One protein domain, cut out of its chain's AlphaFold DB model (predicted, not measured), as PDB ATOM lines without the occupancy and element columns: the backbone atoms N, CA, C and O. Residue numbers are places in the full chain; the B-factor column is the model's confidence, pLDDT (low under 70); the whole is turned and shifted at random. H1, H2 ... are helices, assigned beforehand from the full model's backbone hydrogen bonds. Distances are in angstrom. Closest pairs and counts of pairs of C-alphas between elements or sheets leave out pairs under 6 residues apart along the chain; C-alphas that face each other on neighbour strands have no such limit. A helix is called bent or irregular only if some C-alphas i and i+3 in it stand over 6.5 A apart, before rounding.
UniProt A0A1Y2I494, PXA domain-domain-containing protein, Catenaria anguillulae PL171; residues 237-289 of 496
ATOM      1  N   PRO A 237     -49.891  51.599  -5.704       67.88
ATOM      2  CA  PRO A 237     -49.866  50.149  -5.454       67.88
ATOM      3  C   PRO A 237     -51.161  49.566  -4.866       67.88
ATOM      4  O   PRO A 237     -51.386  48.362  -4.928       67.88
ATOM      5  N   ALA A 238     -52.005  50.415  -4.274       67.25
ATOM      6  CA  ALA A 238     -53.325  50.031  -3.774       67.25
ATOM      7  C   ALA A 238     -54.397  49.872  -4.871       67.25
ATOM      8  O   ALA A 238     -55.462  49.322  -4.595       67.25
ATOM      9  N   LEU A 239     -54.152  50.375  -6.083       67.75
ATOM     10  CA  LEU A 239     -55.117  50.372  -7.177       67.75
ATOM     11  C   LEU A 239     -55.039  49.058  -7.952       67.75
ATOM     12  O   LEU A 239     -54.024  48.725  -8.560       67.75
ATOM     13  N   HIS A 240     -56.162  48.355  -7.981       66.06
ATOM     14  CA  HIS A 240     -56.417  47.259  -8.898       66.06
ATOM     15  C   HIS A 240     -57.498  47.694  -9.875       66.06
ATOM     16  O   HIS A 240     -58.596  48.055  -9.469       66.06
ATOM     17  N   LEU A 241     -57.166  47.661 -11.165       60.53
ATOM     18  CA  LEU A 241     -58.105  47.988 -12.239       60.53
ATOM     19  C   LEU A 241     -59.200  46.916 -12.368       60.53
ATOM     20  O   LEU A 241     -60.296  47.216 -12.810       60.53
ATOM     21  N   ASN A 242     -58.931  45.690 -11.902       54.41
ATOM     22  CA  ASN A 242     -59.798  44.535 -12.106       54.41
ATOM     23  C   ASN A 242     -60.328  44.035 -10.745       54.41
ATOM     24  O   ASN A 242     -59.741  43.136 -10.138       54.41
ATOM     25  N   GLY A 243     -61.428  44.612 -10.249       61.09
ATOM     26  CA  GLY A 243     -62.122  44.155  -9.032       61.09
ATOM     27  C   GLY A 243     -62.013  45.094  -7.824       61.09
ATOM     28  O   GLY A 243     -61.705  46.272  -7.955       61.09
ATOM     29  N   SER A 244     -62.324  44.580  -6.626       61.38
ATOM     30  CA  SER A 244     -62.324  45.387  -5.395       61.38
ATOM     31  C   SER A 244     -60.903  45.772  -4.970       61.38
ATOM     32  O   SER A 244     -60.056  44.908  -4.740       61.38
ATOM     33  N   THR A 245     -60.664  47.072  -4.805       72.44
ATOM     34  CA  THR A 245     -59.396  47.658  -4.337       72.44
ATOM     35  C   THR A 245     -59.218  47.592  -2.818       72.44
ATOM     36  O   THR A 245     -58.149  47.914  -2.305       72.44
ATOM     37  N   HIS A 246     -60.232  47.138  -2.078       74.19
ATOM     38  CA  HIS A 246     -60.240  47.191  -0.616       74.19
ATOM     39  C   HIS A 246     -59.099  46.377   0.018       74.19
ATOM     40  O   HIS A 246     -58.439  46.824   0.953       74.19
ATOM     41  N   LEU A 247     -58.822  45.173  -0.497       78.12
ATOM     42  CA  LEU A 247     -57.778  44.308   0.067       78.12
ATOM     43  C   LEU A 247     -56.369  44.868  -0.169       78.12
ATOM     44  O   LEU A 247     -55.516  44.779   0.718       78.12
ATOM     45  N   THR A 248     -56.124  45.459  -1.338       80.38
ATOM     46  CA  THR A 248     -54.838  46.078  -1.681       80.38
ATOM     47  C   THR A 248     -54.627  47.409  -0.990       80.38
ATOM     48  O   THR A 248     -53.507  47.706  -0.580       80.38
ATOM     49  N   GLU A 249     -55.691  48.183  -0.793       82.50
ATOM     50  CA  GLU A 249     -55.672  49.389   0.026       82.50
ATOM     51  C   GLU A 249     -55.268  49.063   1.460       82.50
ATOM     52  O   GLU A 249     -54.279  49.601   1.955       82.50
ATOM     53  N   VAL A 250     -55.939  48.102   2.100       84.00
ATOM     54  CA  VAL A 250     -55.597  47.685   3.465       84.00
ATOM     55  C   VAL A 250     -54.170  47.127   3.534       84.00
ATOM     56  O   VAL A 250     -53.428  47.448   4.462       84.00
ATOM     57  N   ALA A 251     -53.730  46.338   2.548       85.00
ATOM     58  CA  ALA A 251     -52.352  45.844   2.491       85.00
ATOM     59  C   ALA A 251     -51.323  46.984   2.382       85.00
ATOM     60  O   ALA A 251     -50.293  46.967   3.065       85.00
ATOM     61  N   TYR A 252     -51.613  48.007   1.578       86.62
ATOM     62  CA  TYR A 252     -50.772  49.191   1.477       86.62
ATOM     63  C   TYR A 252     -50.739  49.972   2.795       86.62
ATOM     64  O   TYR A 252     -49.649  50.292   3.280       86.62
ATOM     65  N   LEU A 253     -51.895  50.207   3.421       84.50
ATOM     66  CA  LEU A 253     -51.999  50.900   4.708       84.50
ATOM     67  C   LEU A 253     -51.277  50.148   5.829       84.50
ATOM     68  O   LEU A 253     -50.609  50.781   6.640       84.50
ATOM     69  N   ARG A 254     -51.296  48.809   5.830       86.62
ATOM     70  CA  ARG A 254     -50.467  47.991   6.734       86.62
ATOM     71  C   ARG A 254     -48.977  48.254   6.536       86.62
ATOM     72  O   ARG A 254     -48.258  48.408   7.517       86.62
ATOM     73  N   SER A 255     -48.515  48.359   5.288       87.81
ATOM     74  CA  SER A 255     -47.109  48.678   4.999       87.81
ATOM     75  C   SER A 255     -46.723  50.085   5.477       87.81
ATOM     76  O   SER A 255     -45.611  50.296   5.960       87.81
ATOM     77  N   VAL A 256     -47.645  51.048   5.363       84.19
ATOM     78  CA  VAL A 256     -47.467  52.413   5.875       84.19
ATOM     79  C   VAL A 256     -47.424  52.391   7.400       84.19
ATOM     80  O   VAL A 256     -46.510  52.970   7.978       84.19
ATOM     81  N   ALA A 257     -48.347  51.675   8.045       82.81
ATOM     82  CA  ALA A 257     -48.375  51.499   9.491       82.81
ATOM     83  C   ALA A 257     -47.073  50.868  10.008       82.81
ATOM     84  O   ALA A 257     -46.493  51.391  10.949       82.81
ATOM     85  N   ASP A 258     -46.547  49.825   9.358       83.06
ATOM     86  CA  ASP A 258     -45.250  49.228   9.713       83.06
ATOM     87  C   ASP A 258     -44.098  50.251   9.634       83.06
ATOM     88  O   ASP A 258     -43.259  50.318  10.534       83.06
ATOM     89  N   ARG A 259     -44.064  51.092   8.589       83.44
ATOM     90  CA  ARG A 259     -43.059  52.164   8.460       83.44
ATOM     91  C   ARG A 259     -43.214  53.225   9.547       83.44
ATOM     92  O   ARG A 259     -42.221  53.610  10.156       83.44
ATOM     93  N   LEU A 260     -44.441  53.671   9.811       78.00
ATOM     94  CA  LEU A 260     -44.735  54.653  10.856       78.00
ATOM     95  C   LEU A 260     -44.361  54.119  12.241       78.00
ATOM     96  O   LEU A 260     -43.723  54.830  13.010       78.00
ATOM     97  N   LEU A 261     -44.678  52.858  12.536       76.69
ATOM     98  CA  LEU A 261     -44.331  52.219  13.803       76.69
ATOM     99  C   LEU A 261     -42.816  52.120  13.991       76.69
ATOM    100  O   LEU A 261     -42.325  52.478  15.056       76.69
ATOM    101  N   ASN A 262     -42.063  51.732  12.957       80.31
ATOM    102  CA  ASN A 262     -40.597  51.703  13.024       80.31
ATOM    103  C   ASN A 262     -39.996  53.108  13.219       80.31
ATOM    104  O   ASN A 262     -38.959  53.259  13.860       80.31
ATOM    105  N   LEU A 263     -40.631  54.144  12.661       72.31
ATOM    106  CA  LEU A 263     -40.175  55.522  12.816       72.31
ATOM    107  C   LEU A 263     -40.457  56.047  14.224       72.31
ATOM    108  O   LEU A 263     -39.573  56.653  14.823       72.31
ATOM    109  N   VAL A 264     -41.664  55.835  14.738       71.69
ATOM    110  CA  VAL A 264     -42.137  56.412  16.004       71.69
ATOM    111  C   VAL A 264     -41.648  55.616  17.219       71.69
ATOM    112  O   VAL A 264     -41.368  56.205  18.258       71.69
ATOM    113  N   LEU A 265     -41.484  54.296  17.088       70.88
ATOM    114  CA  LEU A 265     -41.079  53.382  18.162       70.88
ATOM    115  C   LEU A 265     -39.858  52.527  17.760       70.88
ATOM    116  O   LEU A 265     -39.949  51.299  17.748       70.88
ATOM    117  N   PRO A 266     -38.696  53.136  17.456       65.50
ATOM    118  CA  PRO A 266     -37.543  52.411  16.918       65.50
ATOM    119  C   PRO A 266     -36.955  51.352  17.870       65.50
ATOM    120  O   PRO A 266     -36.392  50.377  17.392       65.50
ATOM    121  N   ASN A 267     -37.110  51.504  19.196       63.72
ATOM    122  CA  ASN A 267     -36.518  50.616  20.214       63.72
ATOM    123  C   ASN A 267     -37.524  50.151  21.285       63.72
ATOM    124  O   ASN A 267     -37.161  49.971  22.446       63.72
ATOM    125  N   ALA A 268     -38.809  50.016  20.948       65.50
ATOM    126  CA  ALA A 268     -39.801  49.579  21.929       65.50
ATOM    127  C   ALA A 268     -39.653  48.068  22.221       65.50
ATOM    128  O   ALA A 268     -39.903  47.267  21.317       65.50
ATOM    129  N   PRO A 269     -39.312  47.650  23.458       65.06
ATOM    130  CA  PRO A 269     -39.116  46.233  23.791       65.06
ATOM    131  C   PRO A 269     -40.386  45.399  23.562       65.06
ATOM    132  O   PRO A 269     -40.300  44.263  23.104       65.06
ATOM    133  N   GLU A 270     -41.561  46.004  23.759       65.81
ATOM    134  CA  GLU A 270     -42.887  45.405  23.531       65.81
ATOM    135  C   GLU A 270     -43.150  45.027  22.062       65.81
ATOM    136  O   GLU A 270     -43.937  44.126  21.771       65.81
ATOM    137  N   MET A 271     -42.476  45.695  21.117       68.06
ATOM    138  CA  MET A 271     -42.620  45.448  19.677       68.06
ATOM    139  C   MET A 271     -41.786  44.251  19.194       68.06
ATOM    140  O   MET A 271     -41.884  43.860  18.029       68.06
ATOM    141  N   SER A 272     -40.980  43.661  20.085       70.12
ATOM    142  CA  SER A 272     -40.219  42.432  19.827       70.12
ATOM    143  C   SER A 272     -41.135  41.209  19.725       70.12
ATOM    144  O   SER A 272     -40.789  40.231  19.067       70.12
ATOM    145  N   SER A 273     -42.318  41.261  20.352       79.50
ATOM    146  CA  SER A 273     -43.332  40.216  20.224       79.50
ATOM    147  C   SER A 273     -44.067  40.341  18.881       79.50
ATOM    148  O   SER A 273     -44.660  41.390  18.598       79.50
ATOM    149  N   PRO A 274     -44.106  39.277  18.053       76.50
ATOM    150  CA  PRO A 274     -44.766  39.316  16.747       76.50
ATOM    151  C   PRO A 274     -46.282  39.532  16.861       76.50
ATOM    152  O   PRO A 274     -46.893  40.124  15.968       76.50
ATOM    153  N   ILE A 275     -46.884  39.089  17.970       77.44
ATOM    154  CA  ILE A 275     -48.318  39.233  18.244       77.44
ATOM    155  C   ILE A 275     -48.642  40.699  18.534       77.44
ATOM    156  O   ILE A 275     -49.500  41.279  17.870       77.44
ATOM    157  N   THR A 276     -47.905  41.322  19.456       73.12
ATOM    158  CA  THR A 276     -48.090  42.732  19.830       73.12
ATOM    159  C   THR A 276     -47.888  43.647  18.627       73.12
ATOM    160  O   THR A 276     -48.730  44.497  18.345       73.12
ATOM    161  N   ARG A 277     -46.823  43.420  17.850       77.88
ATOM    162  CA  ARG A 277     -46.552  44.177  16.624       77.88
ATOM    163  C   ARG A 277     -47.686  44.053  15.603       77.88
ATOM    164  O   ARG A 277     -48.083  45.051  15.008       77.88
ATOM    165  N   SER A 278     -48.210  42.843  15.409       80.38
ATOM    166  CA  SER A 278     -49.307  42.608  14.463       80.38
ATOM    167  C   SER A 278     -50.595  43.295  14.912       80.38
ATOM    168  O   SER A 278     -51.229  43.959  14.099       80.38
ATOM    169  N   LEU A 279     -50.949  43.211  16.198       77.75
ATOM    170  CA  LEU A 279     -52.135  43.873  16.752       77.75
ATOM    171  C   LEU A 279     -52.053  45.395  16.621       77.75
ATOM    172  O   LEU A 279     -52.977  46.018  16.104       77.75
ATOM    173  N   VAL A 280     -50.929  45.995  17.022       75.31
ATOM    174  CA  VAL A 280     -50.731  47.447  16.924       75.31
ATOM    175  C   VAL A 280     -50.786  47.904  15.465       75.31
ATOM    176  O   VAL A 280     -51.415  48.917  15.164       75.31
ATOM    177  N   ARG A 281     -50.198  47.141  14.538       83.06
ATOM    178  CA  ARG A 281     -50.295  47.434  13.104       83.06
ATOM    179  C   ARG A 281     -51.735  47.402  12.602       83.06
ATOM    180  O   ARG A 281     -52.110  48.302  11.857       83.06
ATOM    181  N   GLU A 282     -52.529  46.402  12.982       78.69
ATOM    182  CA  GLU A 282     -53.933  46.317  12.555       78.69
ATOM    183  C   GLU A 282     -54.775  47.462  13.125       78.69
ATOM    184  O   GLU A 282     -55.597  48.015  12.398       78.69
ATOM    185  N   ILE A 283     -54.541  47.866  14.379       75.38
ATOM    186  CA  ILE A 283     -55.214  49.028  14.980       75.38
ATOM    187  C   ILE A 283     -54.843  50.298  14.210       75.38
ATOM    188  O   ILE A 283     -55.715  51.043  13.778       75.38
ATOM    189  N   VAL A 284     -53.555  50.544  13.965       74.44
ATOM    190  CA  VAL A 284     -53.125  51.754  13.248       74.44
ATOM    191  C   VAL A 284     -53.647  51.764  11.808       74.44
ATOM    192  O   VAL A 284     -54.156  52.784  11.348       74.44
ATOM    193  N   ALA A 285     -53.563  50.641  11.093       77.56
ATOM    194  CA  ALA A 285     -54.004  50.559   9.704       77.56
ATOM    195  C   ALA A 285     -55.527  50.719   9.563       77.56
ATOM    196  O   ALA A 285     -55.971  51.519   8.741       77.56
ATOM    197  N   ASN A 286     -56.320  49.998  10.364       78.19
ATOM    198  CA  ASN A 286     -57.772  49.926  10.181       78.19
ATOM    199  C   ASN A 286     -58.552  50.941  11.025       78.19
ATOM    200  O   ASN A 286     -59.606  51.389  10.587       78.19
ATOM    201  N   SER A 287     -58.062  51.313  12.209       72.56
ATOM    202  CA  SER A 287     -58.770  52.242  13.102       72.56
ATOM    203  C   SER A 287     -58.358  53.698  12.907       72.56
ATOM    204  O   SER A 287     -59.112  54.591  13.280       72.56
ATOM    205  N   VAL A 288     -57.173  53.956  12.342       73.50
ATOM    206  CA  VAL A 288     -56.653  55.323  12.172       73.50
ATOM    207  C   VAL A 288     -56.445  55.657  10.702       73.50
ATOM    208  O   VAL A 288     -57.081  56.572  10.187       73.50
ATOM    209  N   LEU A 289     -55.583  54.920   9.998       74.38
ATOM    210  CA  LEU A 289     -55.200  55.285   8.632       74.38
ATOM    211  C   LEU A 289     -56.348  55.111   7.633       74.38
ATOM    212  O   LEU A 289     -56.553  55.997   6.808       74.38
TER     213      LEU A 289
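What this domain is: This is residues 237 to 289 of the 496 residues of the protein "PXA domain-domain-containing protein" of Catenaria anguillulae PL171 (UniProt A0A1Y2I494). A long helix, H1, is crossed near its middle by a second, H3, which folds back over it after a loop holding the one-turn helix H2. An unnamed lead-in, residues 237 to 245, loops out at the other end. The printed part has 53 residues with three named helices, in the order H1, H2, H3, which hold 39 of them, and no named strand; its class is all helix, and it is loose, with a radius of gyration of the C-alphas of 12.6 A and spans of 41 by 18 by 17 A.

Where its parts are: H1, residues 246 to 264, starts at C-alpha 246 (-60.240, 47.191, -0.616) and is 26.2 A long. H2 is residues 269 to 272, 5.6 A. H3, residues 274 to 289, is 20.7 A long and ends at C-alpha 289 (-55.200, 55.285, 8.632); it is neither bent nor irregular, but only just: C-alphas 286 and 289 are 6.1 A apart.

How they stand to each other: H1 and H3 touch, closest at the C-alphas of Arg 254 and Ala 285, 5.3 A. They run opposite ways at a steep tilt of 67 degrees, only just short of about perpendicular. H2 and H3 only just touch, only at the corner, with 3 pairs of C-alphas within 8 A, the closest Met 271 and Arg 277, 5.1 A; H3 does so with residues 276 to 277 alone. H1 and H2 are apart. Every O i to N i+4 pair is within hydrogen-bond range in H1, 11 of 12 in H3; H2 is too short for one.

The domain as a whole: The C-alphas farthest apart, Asn 242 and Pro 269, are 41.5 A apart. Residues 263 to 270 stand free. Both links are tight, and the printed part has no cut. Residues 237 to 244 and 266 to 271 have pLDDT under 70.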